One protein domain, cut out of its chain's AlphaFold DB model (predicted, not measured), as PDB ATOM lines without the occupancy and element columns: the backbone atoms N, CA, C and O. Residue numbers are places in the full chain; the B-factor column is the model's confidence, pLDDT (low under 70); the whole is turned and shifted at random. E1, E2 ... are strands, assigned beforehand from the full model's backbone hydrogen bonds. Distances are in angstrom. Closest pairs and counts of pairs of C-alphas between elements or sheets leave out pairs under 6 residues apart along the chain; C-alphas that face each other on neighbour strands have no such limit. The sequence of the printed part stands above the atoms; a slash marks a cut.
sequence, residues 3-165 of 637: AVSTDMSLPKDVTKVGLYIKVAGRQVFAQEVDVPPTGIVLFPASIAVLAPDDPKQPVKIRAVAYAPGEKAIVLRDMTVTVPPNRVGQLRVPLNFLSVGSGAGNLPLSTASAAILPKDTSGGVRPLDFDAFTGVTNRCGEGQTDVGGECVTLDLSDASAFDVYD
ATOM      1  N   ALA A   3       9.211  45.697  33.071       80.12
ATOM      2  CA  ALA A   3       8.650  44.933  34.176       80.12
ATOM      3  C   ALA A   3       7.150  44.725  33.932       80.12
ATOM      4  O   ALA A   3       6.396  45.693  33.865       80.12
ATOM      5  N   VAL A   4       6.719  43.475  33.780       72.69
ATOM      6  CA  VAL A   4       5.312  43.110  33.563       72.69
ATOM      7  C   VAL A   4       4.700  42.685  34.889       72.69
ATOM      8  O   VAL A   4       5.154  41.695  35.455       72.69
ATOM      9  N   SER A   5       3.683  43.400  35.370       67.12
ATOM     10  CA  SER A   5       2.996  43.099  36.631       67.12
ATOM     11  C   SER A   5       1.531  42.742  36.398       67.12
ATOM     12  O   SER A   5       0.804  43.486  35.740       67.12
ATOM     13  N   THR A   6       1.085  41.610  36.938       64.94
ATOM     14  CA  THR A   6      -0.314  41.171  36.884       64.94
ATOM     15  C   THR A   6      -0.932  41.309  38.271       64.94
ATOM     16  O   THR A   6      -0.492  40.636  39.201       64.94
ATOM     17  N   ASP A   7      -1.952  42.152  38.411       63.22
ATOM     18  CA  ASP A   7      -2.834  42.151  39.582       63.22
ATOM     19  C   ASP A   7      -4.113  41.394  39.204       63.22
ATOM     20  O   ASP A   7      -4.666  41.607  38.117       63.22
ATOM     21  N   MET A   8      -4.530  40.440  40.031       59.47
ATOM     22  CA  MET A   8      -5.588  39.501  39.672       59.47
ATOM     23  C   MET A   8      -6.593  39.345  40.811       59.47
ATOM     24  O   MET A   8      -6.367  38.611  41.769       59.47
ATOM     25  N   SER A   9      -7.759  39.969  40.648       57.38
ATOM     26  CA  SER A   9      -8.985  39.533  41.318       57.38
ATOM     27  C   SER A   9      -9.694  38.555  40.384       57.38
ATOM     28  O   SER A   9     -10.485  38.958  39.529       57.38
ATOM     29  N   LEU A  10      -9.368  37.269  40.500       65.06
ATOM     30  CA  LEU A  10      -9.922  36.248  39.614       65.06
ATOM     31  C   LEU A  10     -11.336  35.855  40.054       65.06
ATOM     32  O   LEU A  10     -11.584  35.665  41.247       65.06
ATOM     33  N   PRO A  11     -12.278  35.691  39.112       62.69
ATOM     34  CA  PRO A  11     -13.522  34.997  39.399       62.69
ATOM     35  C   PRO A  11     -13.275  33.618  40.012       62.69
ATOM     36  O   PRO A  11     -12.339  32.927  39.620       62.69
ATOM     37  N   LYS A  12     -14.169  33.173  40.906       68.12
ATOM     38  CA  LYS A  12     -14.161  31.795  41.444       68.12
ATOM     39  C   LYS A  12     -14.220  30.723  40.348       68.12
ATOM     40  O   LYS A  12     -13.884  29.568  40.574       68.12
ATOM     41  N   ASP A  13     -14.695  31.135  39.177       73.75
ATOM     42  CA  ASP A  13     -14.871  30.313  37.994       73.75
ATOM     43  C   ASP A  13     -13.587  30.267  37.138       73.75
ATOM     44  O   ASP A  13     -13.606  29.687  36.061       73.75
ATOM     45  N   VAL A  14     -12.472  30.856  37.595       84.00
ATOM     46  CA  VAL A  14     -11.141  30.693  36.993       84.00
ATOM     47  C   VAL A  14     -10.427  29.522  37.663       84.00
ATOM     48  O   VAL A  14     -10.236  29.520  38.873       84.00
ATOM     49  N   THR A  15      -9.982  28.549  36.873       87.06
ATOM     50  CA  THR A  15      -9.205  27.392  37.348       87.06
ATOM     51  C   THR A  15      -7.736  27.466  36.979       87.06
ATOM     52  O   THR A  15      -6.937  26.723  37.534       87.06
ATOM     53  N   LYS A  16      -7.368  28.329  36.030       88.31
ATOM     54  CA  LYS A  16      -5.983  28.505  35.592       88.31
ATOM     55  C   LYS A  16      -5.768  29.920  35.067       88.31
ATOM     56  O   LYS A  16      -6.675  30.516  34.489       88.31
ATOM     57  N   VAL A  17      -4.560  30.441  35.220       88.69
ATOM     58  CA  VAL A  17      -4.106  31.667  34.553       88.69
ATOM     59  C   VAL A  17      -2.810  31.413  33.803       88.69
ATOM     60  O   VAL A  17      -2.017  30.568  34.209       88.69
ATOM     61  N   GLY A  18      -2.594  32.140  32.711       90.06
ATOM     62  CA  GLY A  18      -1.379  32.041  31.908       90.06
ATOM     63  C   GLY A  18      -0.813  33.406  31.544       90.06
ATOM     64  O   GLY A  18      -1.574  34.314  31.213       90.06
ATOM     65  N   LEU A  19       0.514  33.536  31.571       91.25
ATOM     66  CA  LEU A  19       1.249  34.674  31.020       91.25
ATOM     67  C   LEU A  19       2.225  34.185  29.952       91.25
ATOM     68  O   LEU A  19       3.066  33.318  30.203       91.25
ATOM     69  N   TYR A  20       2.141  34.793  28.775       91.50
ATOM     70  CA  TYR A  20       2.914  34.429  27.597       91.50
ATOM     71  C   TYR A  20       3.560  35.666  26.997       91.50
ATOM     72  O   TYR A  20       2.926  36.715  26.875       91.50
ATOM     73  N   ILE A  21       4.827  35.549  26.612       92.31
ATOM     74  CA  ILE A  21       5.593  36.658  26.042       92.31
ATOM     75  C   ILE A  21       6.310  36.171  24.790       92.31
ATOM     76  O   ILE A  21       7.061  35.192  24.824       92.31
ATOM     77  N   LYS A  22       6.103  36.892  23.688       92.94
ATOM     78  CA  LYS A  22       6.832  36.746  22.432       92.94
ATOM     79  C   LYS A  22       7.679  37.978  22.172       92.94
ATOM     80  O   LYS A  22       7.185  39.095  22.251       92.94
ATOM     81  N   VAL A  23       8.922  37.764  21.771       91.56
ATOM     82  CA  VAL A  23       9.822  38.800  21.252       91.56
ATOM     83  C   VAL A  23      10.178  38.378  19.835       91.56
ATOM     84  O   VAL A  23      10.516  37.215  19.623       91.56
ATOM     85  N   ALA A  24      10.051  39.271  18.851       88.88
ATOM     86  CA  ALA A  24      10.338  38.933  17.448       88.88
ATOM     87  C   ALA A  24       9.499  37.763  16.884       88.88
ATOM     88  O   ALA A  24       9.967  37.012  16.034       88.88
ATOM     89  N   GLY A  25       8.290  37.532  17.407       88.81
ATOM     90  CA  GLY A  25       7.470  36.364  17.049       88.81
ATOM     91  C   GLY A  25       7.883  35.047  17.723       88.81
ATOM     92  O   GLY A  25       7.103  34.096  17.704       88.81
ATOM     93  N   ARG A  26       9.039  34.993  18.396       88.75
ATOM     94  CA  ARG A  26       9.503  33.830  19.163       88.75
ATOM     95  C   ARG A  26       9.015  33.905  20.607       88.75
ATOM     96  O   ARG A  26       9.209  34.918  21.276       88.75
ATOM     97  N   GLN A  27       8.426  32.823  21.113       88.06
ATOM     98  CA  GLN A  27       8.013  32.734  22.517       88.06
ATOM     99  C   GLN A  27       9.249  32.653  23.419       88.06
ATOM    100  O   GLN A  27      10.082  31.760  23.267       88.06
ATOM    101  N   VAL A  28       9.387  33.616  24.329       88.06
ATOM    102  CA  VAL A  28      10.509  33.707  25.281       88.06
ATOM    103  C   VAL A  28      10.081  33.389  26.709       88.06
ATOM    104  O   VAL A  28      10.927  33.076  27.541       88.06
ATOM    105  N   PHE A  29       8.778  33.451  26.988       87.56
ATOM    106  CA  PHE A  29       8.205  33.122  28.284       87.56
ATOM    107  C   PHE A  29       6.806  32.529  28.110       87.56
ATOM    108  O   PHE A  29       6.015  33.025  27.305       87.56
ATOM    109  N   ALA A  30       6.514  31.484  28.876       87.81
ATOM    110  CA  ALA A  30       5.191  30.899  29.021       87.81
ATOM    111  C   ALA A  30       5.103  30.294  30.418       87.81
ATOM    112  O   ALA A  30       5.908  29.428  30.763       87.81
ATOM    113  N   GLN A  31       4.154  30.764  31.215       85.75
ATOM    114  CA  GLN A  31       3.876  30.190  32.519       85.75
ATOM    115  C   GLN A  31       2.373  30.102  32.716       85.75
ATOM    116  O   GLN A  31       1.670  31.105  32.613       85.75
ATOM    117  N   GLU A  32       1.919  28.902  33.047       86.38
ATOM    118  CA  GLU A  32       0.571  28.633  33.525       86.38
ATOM    119  C   GLU A  32       0.623  28.334  35.018       86.38
ATOM    120  O   GLU A  32       1.555  27.688  35.502       86.38
ATOM    121  N   VAL A  33      -0.377  28.808  35.753       84.62
ATOM    122  CA  VAL A  33      -0.539  28.499  37.170       84.62
ATOM    123  C   VAL A  33      -1.992  28.137  37.419       84.62
ATOM    124  O   VAL A  33      -2.903  28.890  37.059       84.62
ATOM    125  N   ASP A  34      -2.201  26.975  38.031       84.12
ATOM    126  CA  ASP A  34      -3.525  26.557  38.468       84.12
ATOM    127  C   ASP A  34      -4.016  27.462  39.597       84.12
ATOM    128  O   ASP A  34      -3.270  27.864  40.495       84.12
ATOM    129  N   VAL A  35      -5.303  27.772  39.546       81.25
ATOM    130  CA  VAL A  35      -5.991  28.544  40.569       81.25
ATOM    131  C   VAL A  35      -6.582  27.553  41.560       81.25
ATOM    132  O   VAL A  35      -7.496  26.805  41.202       81.25
ATOM    133  N   PRO A  36      -6.070  27.493  42.801       74.50
ATOM    134  CA  PRO A  36      -6.637  26.616  43.810       74.50
ATOM    135  C   PRO A  36      -8.088  27.022  44.108       74.50
ATOM    136  O   PRO A  36      -8.461  28.171  43.873       74.50
ATOM    137  N   PRO A  37      -8.902  26.140  44.716       67.50
ATOM    138  CA  PRO A  37     -10.292  26.449  45.075       67.50
ATOM    139  C   PRO A  37     -10.465  27.686  45.967       67.50
ATOM    140  O   PRO A  37     -11.551  28.251  46.040       67.50
ATOM    141  N   THR A  38      -9.401  28.120  46.647       63.97
ATOM    142  CA  THR A  38      -9.381  29.378  47.399       63.97
ATOM    143  C   THR A  38      -9.440  30.621  46.503       63.97
ATOM    144  O   THR A  38      -9.640  31.711  47.026       63.97
ATOM    145  N   GLY A  39      -9.251  30.483  45.185       62.38
ATOM    146  CA  GLY A  39      -9.185  31.579  44.211       62.38
ATOM    147  C   GLY A  39      -7.830  32.291  44.167       62.38
ATOM    148  O   GLY A  39      -7.704  33.344  43.551       62.38
ATOM    149  N   ILE A  40      -6.817  31.749  44.850       60.81
ATOM    150  CA  ILE A  40      -5.574  32.464  45.155       60.81
ATOM    151  C   ILE A  40      -4.414  31.925  44.329       60.81
ATOM    152  O   ILE A  40      -3.911  30.839  44.596       60.81
ATOM    153  N   VAL A  41      -3.940  32.721  43.376       64.44
ATOM    154  CA  VAL A  41      -2.771  32.382  42.559       64.44
ATOM    155  C   VAL A  41      -1.555  33.168  43.021       64.44
ATOM    156  O   VAL A  41      -1.602  34.391  43.109       64.44
ATOM    157  N   LEU A  42      -0.438  32.474  43.236       60.50
ATOM    158  CA  LEU A  42       0.875  33.099  43.372       60.50
ATOM    159  C   LEU A  42       1.524  33.184  41.989       60.50
ATOM    160  O   LEU A  42       2.235  32.276  41.564       60.50
ATOM    161  N   PHE A  43       1.248  34.268  41.271       64.75
ATOM    162  CA  PHE A  43       1.983  34.603  40.053       64.75
ATOM    163  C   PHE A  43       3.217  35.442  40.426       64.75
ATOM    164  O   PHE A  43       3.151  36.191  41.407       64.75
ATOM    165  N   PRO A  44       4.347  35.364  39.693       61.84
ATOM    166  CA  PRO A  44       5.409  36.350  39.852       61.84
ATOM    167  C   PRO A  44       4.812  37.751  39.708       61.84
ATOM    168  O   PRO A  44       4.250  38.084  38.667       61.84
ATOM    169  N   ALA A  45       4.912  38.576  40.752       63.75
ATOM    170  CA  ALA A  45       4.286  39.900  40.728       63.75
ATOM    171  C   ALA A  45       4.930  40.837  39.701       63.75
ATOM    172  O   ALA A  45       4.361  41.875  39.361       63.75
ATOM    173  N   SER A  46       6.136  40.503  39.235       77.62
ATOM    174  CA  SER A  46       6.836  41.206  38.170       77.62
ATOM    175  C   SER A  46       7.736  40.253  37.384       77.62
ATOM    176  O   SER A  46       8.466  39.457  37.974       77.62
ATOM    177  N   ILE A  47       7.717  40.364  36.055       85.62
ATOM    178  CA  ILE A  47       8.652  39.675  35.153       85.62
ATOM    179  C   ILE A  47       9.432  40.707  34.355       85.62
ATOM    180  O   ILE A  47       8.845  41.583  33.726       85.62
ATOM    181  N   ALA A  48      10.756  40.583  34.360       88.44
ATOM    182  CA  ALA A  48      11.634  41.420  33.559       88.44
ATOM    183  C   ALA A  48      11.763  40.869  32.131       88.44
ATOM    184  O   ALA A  48      12.281  39.774  31.918       88.44
ATOM    185  N   VAL A  49      11.353  41.663  31.146       90.12
ATOM    186  CA  VAL A  49      11.617  41.434  29.725       90.12
ATOM    187  C   VAL A  49      12.806  42.295  29.311       90.12
ATOM    188  O   VAL A  49      12.799  43.526  29.453       90.12
ATOM    189  N   LEU A  50      13.859  41.638  28.828       89.62
ATOM    190  CA  LEU A  50      15.038  42.316  28.296       89.62
ATOM    191  C   LEU A  50      14.711  42.971  26.957       89.62
ATOM    192  O   LEU A  50      13.866  42.486  26.206       89.62
ATOM    193  N   ALA A  51      15.370  44.099  26.685       88.00
ATOM    194  CA  ALA A  51      15.220  44.753  25.397       88.00
ATOM    195  C   ALA A  51      15.769  43.828  24.296       88.00
ATOM    196  O   ALA A  51      16.845  43.259  24.492       88.00
ATOM    197  N   PRO A  52      15.044  43.657  23.179       89.00
ATOM    198  CA  PRO A  52      15.611  43.041  21.985       89.00
ATOM    199  C   PRO A  52      16.784  43.868  21.437       89.00
ATOM    200  O   PRO A  52      16.904  45.054  21.749       89.00
ATOM    201  N   ASP A  53      17.616  43.249  20.592       90.00
ATOM    202  CA  ASP A  53      18.754  43.920  19.942       90.00
ATOM    203  C   ASP A  53      18.300  45.134  19.110       90.00
ATOM    204  O   ASP A  53      18.956  46.176  19.112       90.00
ATOM    205  N   ASP A  54      17.147  45.020  18.439       90.94
ATOM    206  CA  ASP A  54      16.449  46.152  17.829       90.94
ATOM    207  C   ASP A  54      15.380  46.694  18.796       90.94
ATOM    208  O   ASP A  54      14.350  46.040  18.979       90.94
ATOM    209  N   PRO A  55      15.542  47.897  19.380       87.50
ATOM    210  CA  PRO A  55      14.585  48.462  20.334       87.50
ATOM    211  C   PRO A  55      13.196  48.740  19.735       87.50
ATOM    212  O   PRO A  55      12.242  48.927  20.490       87.50
ATOM    213  N   LYS A  56      13.056  48.764  18.401       89.25
ATOM    214  CA  LYS A  56      11.760  48.910  17.714       89.25
ATOM    215  C   LYS A  56      11.013  47.589  17.564       89.25
ATOM    216  O   LYS A  56       9.862  47.579  17.127       89.25
ATOM    217  N   GLN A  57      11.654  46.473  17.892       91.56
ATOM    218  CA  GLN A  57      11.062  45.163  17.718       91.56
ATOM    219  C   GLN A  57       9.891  44.961  18.695       91.56
ATOM    220  O   GLN A  57      10.045  45.176  19.903       91.56
ATOM    221  N   PRO A  58       8.717  44.524  18.202       91.31
ATOM    222  CA  PRO A  58       7.552  44.348  19.048       91.31
ATOM    223  C   PRO A  58       7.715  43.152  19.988       91.31
ATOM    224  O   PRO A  58       8.143  42.058  19.599       91.31
ATOM    225  N   VAL A  59       7.281  43.359  21.223       92.50
ATOM    226  CA  VAL A  59       7.068  42.345  22.247       92.50
ATOM    227  C   VAL A  59       5.563  42.139  22.386       92.50
ATOM    228  O   VAL A  59       4.843  43.063  22.759       92.50
ATOM    229  N   LYS A  60       5.071  40.935  22.080       92.75
ATOM    230  CA  LYS A  60       3.672  40.563  22.328       92.75
ATOM    231  C   LYS A  60       3.559  39.948  23.719       92.75
ATOM    232  O   LYS A  60       4.255  38.981  24.016       92.75
ATOM    233  N   ILE A  61       2.688  40.492  24.556       92.38
ATOM    234  CA  ILE A  61       2.414  40.027  25.917       92.38
ATOM    235  C   ILE A  61       0.951  39.611  25.967       92.38
ATOM    236  O   ILE A  61       0.078  40.380  25.569       92.38
ATOM    237  N   ARG A  62       0.695  38.398  26.448       92.88
ATOM    238  CA  ARG A  62      -0.643  37.833  26.587       92.88
ATOM    239  C   ARG A  62      -0.841  37.330  28.006       92.88
ATOM    240  O   ARG A  62      -0.113  36.442  28.437       92.88
ATOM    241  N   ALA A  63      -1.834  37.865  28.705       92.19
ATOM    242  CA  ALA A  63      -2.307  37.328  29.974       92.19
ATOM    243  C   ALA A  63      -3.717  36.761  29.785       92.19
ATOM    244  O   ALA A  63      -4.567  37.397  29.158       92.19
ATOM    245  N   VAL A  64      -3.972  35.568  30.315       92.19
ATOM    246  CA  VAL A  64      -5.234  34.846  30.105       92.19
ATOM    247  C   VAL A  64      -5.724  34.243  31.411       92.19
ATOM    248  O   VAL A  64      -4.929  33.677  32.158       92.19
ATOM    249  N   ALA A  65      -7.031  34.312  31.658       90.75
ATOM    250  CA  ALA A  65      -7.711  33.522  32.679       90.75
ATOM    251  C   ALA A  65      -8.610  32.473  32.018       90.75
ATOM    252  O   ALA A  65      -9.359  32.785  31.084       90.75
ATOM    253  N   TYR A  66      -8.562  31.252  32.540       90.50
ATOM    254  CA  TYR A  66      -9.276  30.093  32.019       90.50
ATOM    255  C   TYR A  66     -10.311  29.581  33.012       90.50
ATOM    256  O   TYR A  66     -10.019  29.426  34.197       90.50
ATOM    257  N   ALA A  67     -11.493  29.262  32.501       89.69
ATOM    258  CA  ALA A  67     -12.533  28.527  33.205       89.69
ATOM    259  C   ALA A  67     -12.247  27.011  33.240       89.69
ATOM    260  O   ALA A  67     -11.372  26.546  32.497       89.69
ATOM    261  N   PRO A  68     -12.998  26.216  34.040       85.94
ATOM    262  CA  PRO A  68     -12.926  24.759  33.986       85.94
ATOM    263  C   PRO A  68     -12.992  24.232  32.547       85.94
ATOM    264  O   PRO A  68     -13.816  24.680  31.748       85.94
ATOM    265  N   GLY A  69     -12.125  23.270  32.221       87.06
ATOM    266  CA  GLY A  69     -11.969  22.768  30.851       87.06
ATOM    267  C   GLY A  69     -11.078  23.640  29.957       87.06
ATOM    268  O   GLY A  69     -11.149  23.509  28.741       87.06
ATOM    269  N   GLU A  70     -10.263  24.521  30.551       88.56
ATOM    270  CA  GLU A  70      -9.248  25.341  29.864       88.56
ATOM    271  C   GLU A  70      -9.810  26.310  28.815       88.56
ATOM    272  O   GLU A  70      -9.119  26.732  27.884       88.56
ATOM    273  N   LYS A  71     -11.072  26.706  28.991       91.19
ATOM    274  CA  LYS A  71     -11.732  27.696  28.142       91.19
ATOM    275  C   LYS A  71     -11.290  29.096  28.547       91.19
ATOM    276  O   LYS A  71     -11.512  29.497  29.688       91.19
ATOM    277  N   ALA A  72     -10.708  29.857  27.624       92.12
ATOM    278  CA  ALA A  72     -10.347  31.246  27.882       92.12
ATOM    279  C   ALA A  72     -11.613  32.067  28.168       92.12
ATOM    280  O   ALA A  72     -12.576  32.009  27.401       92.12
ATOM    281  N   ILE A  73     -11.615  32.812  29.275       90.44
ATOM    282  CA  ILE A  73     -12.727  33.697  29.655       90.44
ATOM    283  C   ILE A  73     -12.295  35.145  29.860       90.44
ATOM    284  O   ILE A  73     -13.108  36.042  29.670       90.44
ATOM    285  N   VAL A  74     -11.030  35.403  30.193       90.88
ATOM    286  CA  VAL A  74     -10.452  36.754  30.210       90.88
ATOM    287  C   VAL A  74      -9.159  36.713  29.416       90.88
ATOM    288  O   VAL A  74      -8.359  35.804  29.615       90.88
ATOM    289  N   LEU A  75      -8.949  37.683  28.531       92.25
ATOM    290  CA  LEU A  75      -7.766  37.781  27.692       92.25
ATOM    291  C   LEU A  75      -7.308  39.235  27.579       92.25
ATOM    292  O   LEU A  75      -8.071  40.127  27.206       92.25
ATOM    293  N   ARG A  76      -6.028  39.451  27.864       91.50
ATOM    294  CA  ARG A  76      -5.328  40.722  27.693       91.50
ATOM    295  C   ARG A  76      -4.176  40.497  26.733       91.50
ATOM    296  O   ARG A  76      -3.271  39.732  27.048       91.50
ATOM    297  N   ASP A  77      -4.219  41.177  25.593       91.25
ATOM    298  CA  ASP A  77      -3.221  41.077  24.531       91.25
ATOM    299  C   ASP A  77      -2.609  42.437  24.269       91.25
ATOM    300  O   ASP A  77      -3.301  43.410  24.006       91.25
ATOM    301  N   MET A  78      -1.292  42.524  24.320       90.62
ATOM    302  CA  MET A  78      -0.598  43.798  24.208       90.62
ATOM    303  C   MET A  78       0.582  43.613  23.274       90.62
ATOM    304  O   MET A  78       1.284  42.608  23.351       90.62
ATOM    305  N   THR A  79       0.809  44.579  22.392       90.94
ATOM    306  CA  THR A  79       2.042  44.655  21.605       90.94
ATOM    307  C   THR A  79       2.764  45.925  22.014       90.94
ATOM    308  O   THR A  79       2.197  47.006  21.909       90.94
ATOM    309  N   VAL A  80       3.985  45.786  22.523       91.12
ATOM    310  CA  VAL A  80       4.758  46.882  23.121       91.12
ATOM    311  C   VAL A  80       6.186  46.898  22.612       91.12
ATOM    312  O   VAL A  80       6.707  45.864  22.205       91.12
ATOM    313  N   THR A  81       6.858  48.042  22.699       91.50
ATOM    314  CA  THR A  81       8.325  48.110  22.602       91.50
ATOM    315  C   THR A  81       8.945  48.242  23.989       91.50
ATOM    316  O   THR A  81       8.364  48.864  24.880       91.50
ATOM    317  N   VAL A  82      10.134  47.671  24.195       91.69
ATOM    318  CA  VAL A  82      10.849  47.816  25.470       91.69
ATOM    319  C   VAL A  82      11.516  49.194  25.508       91.69
ATOM    320  O   VAL A  82      12.312  49.490  24.617       91.69
ATOM    321  N   PRO A  83      11.261  50.035  26.530       90.06
ATOM    322  CA  PRO A  83      11.859  51.361  26.582       90.06
ATOM    323  C   PRO A  83      13.395  51.266  26.672       90.06
ATOM    324  O   PRO A  83      13.911  50.509  27.513       90.06
ATOM    325  N   PRO A  84      14.141  52.020  25.839       88.38
ATOM    326  CA  PRO A  84      15.594  52.067  25.925       88.38
ATOM    327  C   PRO A  84      16.022  52.828  27.185       88.38
ATOM    328  O   PRO A  84      15.337  53.742  27.637       88.38
ATOM    329  N   ASN A  85      17.174  52.457  27.749       89.56
ATOM    330  CA  ASN A  85      17.846  53.179  28.842       89.56
ATOM    331  C   ASN A  85      17.030  53.386  30.135       89.56
ATOM    332  O   ASN A  85      17.424  54.181  30.983       89.56
ATOM    333  N   ARG A  86      15.915  52.668  30.324       90.62
ATOM    334  CA  ARG A  86      15.153  52.663  31.581       90.62
ATOM    335  C   ARG A  86      14.434  51.337  31.817       90.62
ATOM    336  O   ARG A  86      14.377  50.468  30.938       90.62
ATOM    337  N   VAL A  87      13.876  51.187  33.016       91.69
ATOM    338  CA  VAL A  87      12.925  50.120  33.342       91.69
ATOM    339  C   VAL A  87      11.521  50.720  33.307       91.69
ATOM    340  O   VAL A  87      11.186  51.561  34.138       91.69
ATOM    341  N   GLY A  88      10.734  50.349  32.299       91.50
ATOM    342  CA  GLY A  88       9.314  50.696  32.246       91.50
ATOM    343  C   GLY A  88       8.487  49.633  32.953       91.50
ATOM    344  O   GLY A  88       8.816  48.452  32.857       91.50
ATOM    345  N   GLN A  89       7.426  50.031  33.638       89.38
ATOM    346  CA  GLN A  89       6.457  49.115  34.222       89.38
ATOM    347  C   GLN A  89       5.210  49.051  33.340       89.38
ATOM    348  O   GLN A  89       4.587  50.069  33.045       89.38
ATOM    349  N   LEU A  90       4.838  47.840  32.926       89.44
ATOM    350  CA  LEU A  90       3.573  47.552  32.266       89.44
ATOM    351  C   LEU A  90       2.708  46.712  33.201       89.44
ATOM    352  O   LEU A  90       3.079  45.599  33.580       89.44
ATOM    353  N   ARG A  91       1.528  47.228  33.536       85.94
ATOM    354  CA  ARG A  91       0.529  46.483  34.300       85.94
ATOM    355  C   ARG A  91      -0.434  45.785  33.348       85.94
ATOM    356  O   ARG A  91      -0.953  46.389  32.414       85.94
ATOM    357  N   VAL A  92      -0.655  44.496  33.585       87.88
ATOM    358  CA  VAL A  92      -1.515  43.621  32.778       87.88
ATOM    359  C   VAL A  92      -2.555  42.974  33.696       87.88
ATOM    360  O   VAL A  92      -2.513  41.766  33.933       87.88
ATOM    361  N   PRO A  93      -3.465  43.768  34.292       84.81
ATOM    362  CA  PRO A  93      -4.459  43.225  35.202       84.81
ATOM    363  C   PRO A  93      -5.443  42.323  34.448       84.81
ATOM    364  O   PRO A  93      -5.946  42.690  33.381       84.81
ATOM    365  N   LEU A  94      -5.750  41.156  35.018       85.44
ATOM    366  CA  LEU A  94      -6.856  40.312  34.561       85.44
ATOM    367  C   LEU A  94      -8.110  40.733  35.323       85.44
ATOM    368  O   LEU A  94      -8.381  40.257  36.424       85.44
ATOM    369  N   ASN A  95      -8.843  41.684  34.750       81.56
ATOM    370  CA  ASN A  95     -10.013  42.265  35.392       81.56
ATOM    371  C   ASN A  95     -11.269  41.425  35.111       81.56
ATOM    372  O   ASN A  95     -11.518  41.010  33.979       81.56
ATOM    373  N   PHE A  96     -12.111  41.226  36.123       80.38
ATOM    374  CA  PHE A  96     -13.401  40.554  35.967       80.38
ATOM    375  C   PHE A  96     -14.340  41.280  34.981       80.38
ATOM    376  O   PHE A  96     -15.193  40.657  34.350       80.38
ATOM    377  N   LEU A  97     -14.189  42.599  34.827       83.00
ATOM    378  CA  LEU A  97     -14.958  43.385  33.859       83.00
ATOM    379  C   LEU A  97     -14.657  42.968  32.416       83.00
ATOM    380  O   LEU A  97     -15.485  43.191  31.536       83.00
ATOM    381  N   SER A  98     -13.519  42.307  32.208       86.38
ATOM    382  CA  SER A  98     -13.080  41.730  30.943       86.38
ATOM    383  C   SER A  98     -13.512  40.270  30.764       86.38
ATOM    384  O   SER A  98     -13.045  39.609  29.840       86.38
ATOM    385  N   VAL A  99     -14.399  39.720  31.601       85.56
ATOM    386  CA  VAL A  99     -14.980  38.387  31.353       85.56
ATOM    387  C   VAL A  99     -15.742  38.384  30.021       85.56
ATOM    388  O   VAL A  99     -16.574  39.250  29.756       85.56
ATOM    389  N   GLY A 100     -15.441  37.396  29.179       88.00
ATOM    390  CA  GLY A 100     -15.890  37.285  27.792       88.00
ATOM    391  C   GLY A 100     -14.945  37.924  26.766       88.00
ATOM    392  O   GLY A 100     -15.241  37.881  25.574       88.00
ATOM    393  N   SER A 101     -13.823  38.515  27.190       91.00
ATOM    394  CA  SER A 101     -12.810  39.061  26.266       91.00
ATOM    395  C   SER A 101     -11.991  37.980  25.562       91.00
ATOM    396  O   SER A 101     -11.540  38.190  24.436       91.00
ATOM    397  N   GLY A 102     -11.811  36.828  26.212       91.25
ATOM    398  CA  GLY A 102     -11.170  35.652  25.637       91.25
ATOM    399  C   GLY A 102     -12.189  34.648  25.109       91.25
ATOM    400  O   GLY A 102     -13.251  34.459  25.704       91.25
ATOM    401  N   ALA A 103     -11.843  33.985  24.011       91.56
ATOM    402  CA  ALA A 103     -12.549  32.820  23.501       91.56
ATOM    403  C   ALA A 103     -11.556  31.750  23.026       91.56
ATOM    404  O   ALA A 103     -10.379  32.026  22.797       91.56
ATOM    405  N   GLY A 104     -12.052  30.525  22.869       90.19
ATOM    406  CA  GLY A 104     -11.239  29.363  22.524       90.19
ATOM    407  C   GLY A 104     -10.720  28.619  23.749       90.19
ATOM    408  O   GLY A 104     -11.037  28.956  24.893       90.19
ATOM    409  N   ASN A 105      -9.945  27.576  23.483       86.06
ATOM    410  CA  ASN A 105      -9.328  26.745  24.505       86.06
ATOM    411  C   ASN A 105      -7.817  26.869  24.376       86.06
ATOM    412  O   ASN A 105      -7.309  27.134  23.280       86.06
ATOM    413  N   LEU A 106      -7.102  26.626  25.472       75.25
ATOM    414  CA  LEU A 106      -5.684  26.317  25.349       75.25
ATOM    415  C   LEU A 106      -5.520  25.180  24.333       75.25
ATOM    416  O   LEU A 106      -6.251  24.185  24.409       75.25
ATOM    417  N   PRO A 107      -4.592  25.300  23.367       67.50
ATOM    418  CA  PRO A 107      -4.107  24.121  22.675       67.50
ATOM    419  C   PRO A 107      -3.665  23.151  23.770       67.50
ATOM    420  O   PRO A 107      -2.772  23.505  24.533       67.50
ATOM    421  N   LEU A 108      -4.345  22.003  23.896       52.53
ATOM    422  CA  LEU A 108      -4.068  20.967  24.896       52.53
ATOM    423  C   LEU A 108      -2.577  20.629  24.852       52.53
ATOM    424  O   LEU A 108      -2.137  19.798  24.059       52.53
ATOM    425  N   SER A 109      -1.786  21.305  25.675       50.00
ATOM    426  CA  SER A 109      -0.380  21.005  25.824       50.00
ATOM    427  C   SER A 109      -0.318  20.055  27.008       50.00
ATOM    428  O   SER A 109      -0.604  20.405  28.151       50.00
ATOM    429  N   THR A 110      -0.005  18.798  26.720       44.72
ATOM    430  CA  THR A 110       0.168  17.704  27.683       44.72
ATOM    431  C   THR A 110       1.345  17.914  28.645       44.72
ATOM    432  O   THR A 110       1.744  16.987  29.345       44.72
ATOM    433  N   ALA A 111       1.905  19.120  28.722       45.66
ATOM    434  CA  ALA A 111       2.987  19.456  29.618       45.66
ATOM    435  C   ALA A 111       2.666  20.777  30.312       45.66
ATOM    436  O   ALA A 111       2.760  21.844  29.714       45.66
ATOM    437  N   SER A 112       2.350  20.700  31.604       47.97
ATOM    438  CA  SER A 112       2.570  21.794  32.543       47.97
ATOM    439  C   SER A 112       4.018  22.254  32.362       47.97
ATOM    440  O   SER A 112       4.944  21.617  32.869       47.97
ATOM    441  N   ALA A 113       4.237  23.280  31.538       43.97
ATOM    442  CA  ALA A 113       5.564  23.781  31.238       43.97
ATOM    443  C   ALA A 113       6.093  24.462  32.500       43.97
ATOM    444  O   ALA A 113       5.901  25.653  32.737       43.97
ATOM    445  N   ALA A 114       6.747  23.661  33.342       42.31
ATOM    446  CA  ALA A 114       7.720  24.147  34.294       42.31
ATOM    447  C   ALA A 114       8.672  25.076  33.538       42.31
ATOM    448  O   ALA A 114       9.044  24.769  32.402       42.31
ATOM    449  N   ILE A 115       9.040  26.194  34.175       48.50
ATOM    450  CA  ILE A 115      10.157  27.068  33.795       48.50
ATOM    451  C   ILE A 115      11.208  26.187  33.127       48.50
ATOM    452  O   ILE A 115      11.796  25.355  33.820       48.50
ATOM    453  N   LEU A 116      11.361  26.282  31.799       45.41
ATOM    454  CA  LEU A 116      12.290  25.415  31.082       45.41
ATOM    455  C   LEU A 116      13.639  25.566  31.789       45.41
ATOM    456  O   LEU A 116      14.161  26.688  31.824       45.41
ATOM    457  N   PRO A 117      14.200  24.500  32.394       42.97
ATOM    458  CA  PRO A 117      15.574  24.554  32.836       42.97
ATOM    459  C   PRO A 117      16.357  24.962  31.601       42.97
ATOM    460  O   PRO A 117      16.211  24.341  30.544       42.97
ATOM    461  N   LYS A 118      17.126  26.046  31.717       44.78
ATOM    462  CA  LYS A 118      18.150  26.381  30.733       44.78
ATOM    463  C   LYS A 118      18.876  25.067  30.465       44.78
ATOM    464  O   LYS A 118      19.399  24.482  31.418       44.78
ATOM    465  N   ASP A 119      18.815  24.541  29.242       42.75
ATOM    466  CA  ASP A 119      19.591  23.340  28.983       42.75
ATOM    467  C   ASP A 119      21.064  23.685  29.255       42.75
ATOM    468  O   ASP A 119      21.493  24.843  29.170       42.75
ATOM    469  N   THR A 120      21.843  22.697  29.675       43.59
ATOM    470  CA  THR A 120      23.257  22.884  30.020       43.59
ATOM    471  C   THR A 120      24.108  23.352  28.830       43.59
ATOM    472  O   THR A 120      25.269  23.704  29.018       43.59
ATOM    473  N   SER A 121      23.534  23.417  27.625       41.81
ATOM    474  CA  SER A 121      24.123  23.939  26.391       41.81
ATOM    475  C   SER A 121      23.739  25.394  26.069       41.81
ATOM    476  O   SER A 121      24.211  25.936  25.072       41.81
ATOM    477  N   GLY A 122      22.915  26.059  26.887       46.12
ATOM    478  CA  GLY A 122      22.457  27.432  26.638       46.12
ATOM    479  C   GLY A 122      21.423  27.567  25.510       46.12
ATOM    480  O   GLY A 122      21.058  28.688  25.151       46.12
ATOM    481  N   GLY A 123      20.922  26.451  24.978       40.91
ATOM    482  CA  GLY A 123      19.850  26.398  23.996       40.91
ATOM    483  C   GLY A 123      18.486  26.479  24.677       40.91
ATOM    484  O   GLY A 123      18.095  25.627  25.469       40.91
ATOM    485  N   VAL A 124      17.712  27.515  24.373       49.38
ATOM    486  CA  VAL A 124      16.282  27.517  24.708       49.38
ATOM    487  C   VAL A 124      15.604  26.631  23.668       49.38
ATOM    488  O   VAL A 124      15.553  27.019  22.499       49.38
ATOM    489  N   ARG A 125      15.118  25.440  24.054       48.81
ATOM    490  CA  ARG A 125      14.275  24.634  23.154       48.81
ATOM    491  C   ARG A 125      13.092  25.497  22.695       48.81
ATOM    492  O   ARG A 125      12.471  26.133  23.552       48.81
ATOM    493  N   PRO A 126      12.777  25.552  21.388       54.28
ATOM    494  CA  PRO A 126      11.541  26.162  20.924       54.28
ATOM    495  C   PRO A 126      10.375  25.529  21.681       54.28
ATOM    496  O   PRO A 126      10.265  24.306  21.752       54.28
ATOM    497  N   LEU A 127       9.535  26.354  22.297       59.88
ATOM    498  CA  LEU A 127       8.231  25.895  22.742       59.88
ATOM    499  C   LEU A 127       7.439  25.628  21.457       59.88
ATOM    500  O   LEU A 127       7.035  26.577  20.795       59.88
ATOM    501  N   ASP A 128       7.222  24.357  21.106       65.44
ATOM    502  CA  ASP A 128       6.287  23.966  20.028       65.44
ATOM    503  C   ASP A 128       4.833  24.375  20.356       65.44
ATOM    504  O   ASP A 128       3.925  24.262  19.537       65.44
ATOM    505  N   PHE A 129       4.614  24.874  21.573       72.12
ATOM    506  CA  PHE A 129       3.378  25.462  22.047       72.12
ATOM    507  C   PHE A 129       3.340  26.974  21.788       72.12
ATOM    508  O   PHE A 129       4.121  27.737  22.364       72.12
ATOM    509  N   ASP A 130       2.372  27.405  20.979       79.62
ATOM    510  CA  ASP A 130       2.085  28.814  20.729       79.62
ATOM    511  C   ASP A 130       0.761  29.229  21.386       79.62
ATOM    512  O   ASP A 130      -0.314  29.070  20.802       79.62
ATOM    513  N   ALA A 131       0.842  29.838  22.573       80.44
ATOM    514  CA  ALA A 131      -0.320  30.375  23.292       80.44
ATOM    515  C   ALA A 131      -1.044  31.518  22.557       80.44
ATOM    516  O   ALA A 131      -2.108  31.972  22.991       80.44
ATOM    517  N   PHE A 132      -0.466  32.020  21.462       86.31
ATOM    518  CA  PHE A 132      -1.091  33.010  20.590       86.31
ATOM    519  C   PHE A 132      -1.966  32.370  19.505       86.31
ATOM    520  O   PHE A 132      -2.679  33.082  18.800       86.31
ATOM    521  N   THR A 133      -1.962  31.039  19.409       84.19
ATOM    522  CA  THR A 133      -2.860  30.248  18.562       84.19
ATOM    523  C   THR A 133      -3.916  29.544  19.421       84.19
ATOM    524  O   THR A 133      -3.667  29.204  20.573       84.19
ATOM    525  N   GLY A 134      -5.133  29.370  18.902       84.56
ATOM    526  CA  GLY A 134      -6.227  28.676  19.607       84.56
ATOM    527  C   GLY A 134      -7.029  29.522  20.605       84.56
ATOM    528  O   GLY A 134      -8.206  29.235  20.820       84.56
ATOM    529  N   VAL A 135      -6.450  30.606  21.134       90.38
ATOM    530  CA  VAL A 135      -7.147  31.596  21.973       90.38
ATOM    531  C   VAL A 135      -7.284  32.920  21.218       90.38
ATOM    532  O   VAL A 135      -6.282  33.501  20.785       90.38
ATOM    533  N   THR A 136      -8.517  33.406  21.065       92.00
ATOM    534  CA  THR A 136      -8.842  34.633  20.326       92.00
ATOM    535  C   THR A 136      -9.332  35.743  21.250       92.00
ATOM    536  O   THR A 136     -10.015  35.505  22.247       92.00
ATOM    537  N   ASN A 137      -8.965  36.975  20.898       91.75
ATOM    538  CA  ASN A 137      -9.401  38.192  21.569       91.75
ATOM    539  C   ASN A 137     -10.621  38.766  20.866       91.75
ATOM    540  O   ASN A 137     -10.589  39.006  19.658       91.75
ATOM    541  N   ARG A 138     -11.678  39.029  21.638       93.88
ATOM    542  CA  ARG A 138     -12.906  39.669  21.157       93.88
ATOM    543  C   ARG A 138     -12.636  41.006  20.465       93.88
ATOM    544  O   ARG A 138     -13.364  41.368  19.550       93.88
ATOM    545  N   CYS A 139     -11.606  41.728  20.897       92.19
ATOM    546  CA  CYS A 139     -11.276  43.052  20.382       92.19
ATOM    547  C   CYS A 139     -10.543  43.048  19.035       92.19
ATOM    548  O   CYS A 139     -10.329  44.107  18.461       92.19
ATOM    549  N   GLY A 140     -10.180  41.880  18.500       90.38
ATOM    550  CA  GLY A 140      -9.392  41.795  17.274       90.38
ATOM    551  C   GLY A 140      -7.904  42.091  17.490       90.38
ATOM    552  O   GLY A 140      -7.429  42.268  18.614       90.38
ATOM    553  N   GLU A 141      -7.139  42.073  16.399       85.31
ATOM    554  CA  GLU A 141      -5.689  42.265  16.445       85.31
ATOM    555  C   GLU A 141      -5.321  43.728  16.751       85.31
ATOM    556  O   GLU A 141      -5.925  44.659  16.226       85.31
ATOM    557  N   GLY A 142      -4.320  43.934  17.614       84.69
ATOM    558  CA  GLY A 142      -3.842  45.268  18.006       84.69
ATOM    559  C   GLY A 142      -4.692  45.974  19.069       84.69
ATOM    560  O   GLY A 142      -4.311  47.046  19.537       84.69
ATOM    561  N   GLN A 143      -5.801  45.367  19.495       89.81
ATOM    562  CA  GLN A 143      -6.661  45.890  20.550       89.81
ATOM    563  C   GLN A 143      -6.748  44.933  21.731       89.81
ATOM    564  O   GLN A 143      -6.524  43.729  21.613       89.81
ATOM    565  N   THR A 144      -7.131  45.454  22.889       90.25
ATOM    566  CA  THR A 144      -7.367  44.638  24.077       90.25
ATOM    567  C   THR A 144      -8.544  45.131  24.877       90.25
ATOM    568  O   THR A 144      -8.843  46.322  24.890       90.25
ATOM    569  N   ASP A 145      -9.206  44.194  25.543       88.38
ATOM    570  CA  ASP A 145     -10.313  44.513  26.418       88.38
ATOM    571  C   ASP A 145      -9.802  45.121  27.725       88.38
ATOM    572  O   ASP A 145      -9.113  44.467  28.508       88.38
ATOM    573  N   VAL A 146     -10.119  46.389  27.935       85.44
ATOM    574  CA  VAL A 146      -9.879  47.159  29.148       85.44
ATOM    575  C   VAL A 146     -11.201  47.357  29.827       85.44
ATOM    576  O   VAL A 146     -11.995  48.192  29.401       85.44
ATOM    577  N   GLY A 147     -11.441  46.550  30.858       78.75
ATOM    578  CA  GLY A 147     -12.671  46.613  31.624       78.75
ATOM    579  C   GLY A 147     -13.875  46.705  30.713       78.75
ATOM    580  O   GLY A 147     -14.584  47.693  30.791       78.75
ATOM    581  N   GLY A 148     -14.025  45.742  29.803       81.44
ATOM    582  CA  GLY A 148     -15.132  45.596  28.869       81.44
ATOM    583  C   GLY A 148     -15.072  46.446  27.599       81.44
ATOM    584  O   GLY A 148     -15.970  46.286  26.766       81.44
ATOM    585  N   GLU A 149     -14.094  47.340  27.427       85.88
ATOM    586  CA  GLU A 149     -13.914  48.149  26.213       85.88
ATOM    587  C   GLU A 149     -12.702  47.724  25.402       85.88
ATOM    588  O   GLU A 149     -11.608  47.559  25.929       85.88
ATOM    589  N   CYS A 150     -12.888  47.595  24.094       89.69
ATOM    590  CA  CYS A 150     -11.789  47.338  23.183       89.69
ATOM    591  C   CYS A 150     -11.030  48.631  22.928       89.69
ATOM    592  O   CYS A 150     -11.531  49.533  22.260       89.69
ATOM    593  N   VAL A 151      -9.821  48.718  23.474       86.75
ATOM    594  CA  VAL A 151      -8.944  49.869  23.275       86.75
ATOM    595  C   VAL A 151      -7.762  49.482  22.405       86.75
ATOM    596  O   VAL A 151      -7.204  48.388  22.521       86.75
ATOM    597  N   THR A 152      -7.364  50.410  21.542       85.75
ATOM    598  CA  THR A 152      -6.077  50.329  20.856       85.75
ATOM    599  C   THR A 152      -5.032  50.868  21.816       85.75
ATOM    600  O   THR A 152      -5.089  52.034  22.200       85.75
ATOM    601  N   LEU A 153      -4.107  50.015  22.237       76.12
ATOM    602  CA  LEU A 153      -2.976  50.453  23.039       76.12
ATOM    603  C   LEU A 153      -1.844  50.826  22.087       76.12
ATOM    604  O   LEU A 153      -1.102  49.957  21.629       76.12
ATOM    605  N   ASP A 154      -1.732  52.116  21.772       71.19
ATOM    606  CA  ASP A 154      -0.559  52.632  21.071       71.19
ATOM    607  C   ASP A 154       0.619  52.710  22.048       71.19
ATOM    608  O   ASP A 154       0.847  53.706  22.733       71.19
ATOM    609  N   LEU A 155       1.330  51.592  22.161       71.00
ATOM    610  CA  LEU A 155       2.499  51.433  23.029       71.00
ATOM    611  C   LEU A 155       3.805  51.540  22.236       71.00
ATOM    612  O   LEU A 155       4.847  51.050  22.684       71.00
ATOM    613  N   SER A 156       3.742  52.175  21.059       69.69
ATOM    614  CA  SER A 156       4.930  52.612  20.327       69.69
ATOM    615  C   SER A 156       5.644  53.758  21.055       69.69
ATOM    616  O   SER A 156       6.864  53.897  20.947       69.69
ATOM    617  N   ASP A 157       4.911  54.526  21.867       70.56
ATOM    618  CA  ASP A 157       5.488  55.520  22.759       70.56
ATOM    619  C   ASP A 157       5.987  54.872  24.057       70.56
ATOM    620  O   ASP A 157       5.280  54.708  25.054       70.56
ATOM    621  N   ALA A 158       7.273  54.536  24.050       68.81
ATOM    622  CA  ALA A 158       7.994  54.036  25.205       68.81
ATOM    623  C   ALA A 158       7.965  54.984  26.421       68.81
ATOM    624  O   ALA A 158       8.328  54.541  27.509       68.81
ATOM    625  N   SER A 159       7.575  56.259  26.286       73.81
ATOM    626  CA  SER A 159       7.387  57.186  27.412       73.81
ATOM    627  C   SER A 159       6.082  56.951  28.173       73.81
ATOM    628  O   SER A 159       5.961  57.391  29.313       73.81
ATOM    629  N   ALA A 160       5.146  56.196  27.589       79.81
ATOM    630  CA  ALA A 160       3.868  55.918  28.215       79.81
ATOM    631  C   ALA A 160       4.053  55.159  29.543       79.81
ATOM    632  O   ALA A 160       3.376  55.487  30.515       79.81
ATOM    633  N   PHE A 161       4.958  54.171  29.603       85.62
ATOM    634  CA  PHE A 161       5.118  53.322  30.791       85.62
ATOM    635  C   PHE A 161       5.561  54.117  32.020       85.62
ATOM    636  O   PHE A 161       6.538  54.872  31.950       85.62
ATOM    637  N   ASP A 162       4.952  53.845  33.168       87.38
ATOM    638  CA  ASP A 162       5.461  54.342  34.444       87.38
ATOM    639  C   ASP A 162       6.920  53.876  34.635       87.38
ATOM    640  O   ASP A 162       7.350  52.837  34.109       87.38
ATOM    641  N   VAL A 163       7.742  54.680  35.311       89.50
ATOM    642  CA  VAL A 163       9.081  54.230  35.718       89.50
ATOM    643  C   VAL A 163       8.881  53.143  36.764       89.50
ATOM    644  O   VAL A 163       8.135  53.351  37.714       89.50
ATOM    645  N   TYR A 164       9.525  51.989  36.577       89.06
ATOM    646  CA  TYR A 164       9.451  50.928  37.574       89.06
ATOM    647  C   TYR A 164       9.992  51.440  38.908       89.06
ATOM    648  O   TYR A 164      11.170  51.788  39.016       89.06
ATOM    649  N   ASP A 165       9.123  51.439  39.908       87.25
ATOM    650  CA  ASP A 165       9.454  51.776  41.279       87.25
ATOM    651  C   ASP A 165       9.124  50.565  42.162       87.25
ATOM    652  O   ASP A 165       7.947  50.227  42.314       87.25
TER     653      ASP A 165
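AT A GLANCE: This is residues 3 to 165 of the 637 residues of an uncharacterized protein of Polyangiaceae bacterium (UniProt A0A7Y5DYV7). Amid little regular structure, a twisted antiparallel sheet, E3 E2 E5 E6, stands loosely and partly face to face with a small mixed sheet, E4 E1 E7. Hairpins E8 E9 and E10 E11 lie by E6; residues 118 to 123 stick out. Of 163 printed residues, 60 are in eleven named strands, E1 to E11 in chain order: all strand, compact, radius of gyration of the C-alphas 15.4 A, spans 42 by 41 by 29 A.

HOW THE PARTS SIT: Within hydrogen-bond range, find N 19 and O 31, 2.9 A, in hairpin E2, residues 16 to 23, and E3, 26 to 34; N 20 and O 62, 2.8 A, between E2 and antiparallel E5, 59 to 67; and N 63 and O 76, 2.9 A, in hairpin E5 and E6, 71 to 80. The closest C-alphas of E6 and E8, 102 to 104, are Leu 75 and Gly 102, 4.5 A. E1, 3 to 5, is parallel to E7, 88 to 91, with N 3 and O 88 at 2.8 A, and antiparallel to E4, 47 to 49, with N 4 and O 47 at 2.8 A.

IN THESE COORDINATES: Find C-alpha 16 at (-5.983, 28.505, 35.592), where E2 begins its 23.7 A; E3 spans 24.4 A, E5 26.4 A and E6, which bends by 64 degrees at residue 74, 25.8 A. Look on to E9, 135 to 137, E10, 143 to 146, and E11, 149 to 152, ending at (-6.077, 50.329, 20.856).

THE WHOLE: The printed part has no cut; the links E3 to E4 and E8 to E9 are long. See pLDDT under 70 in 41 residues, among them 107 to 128.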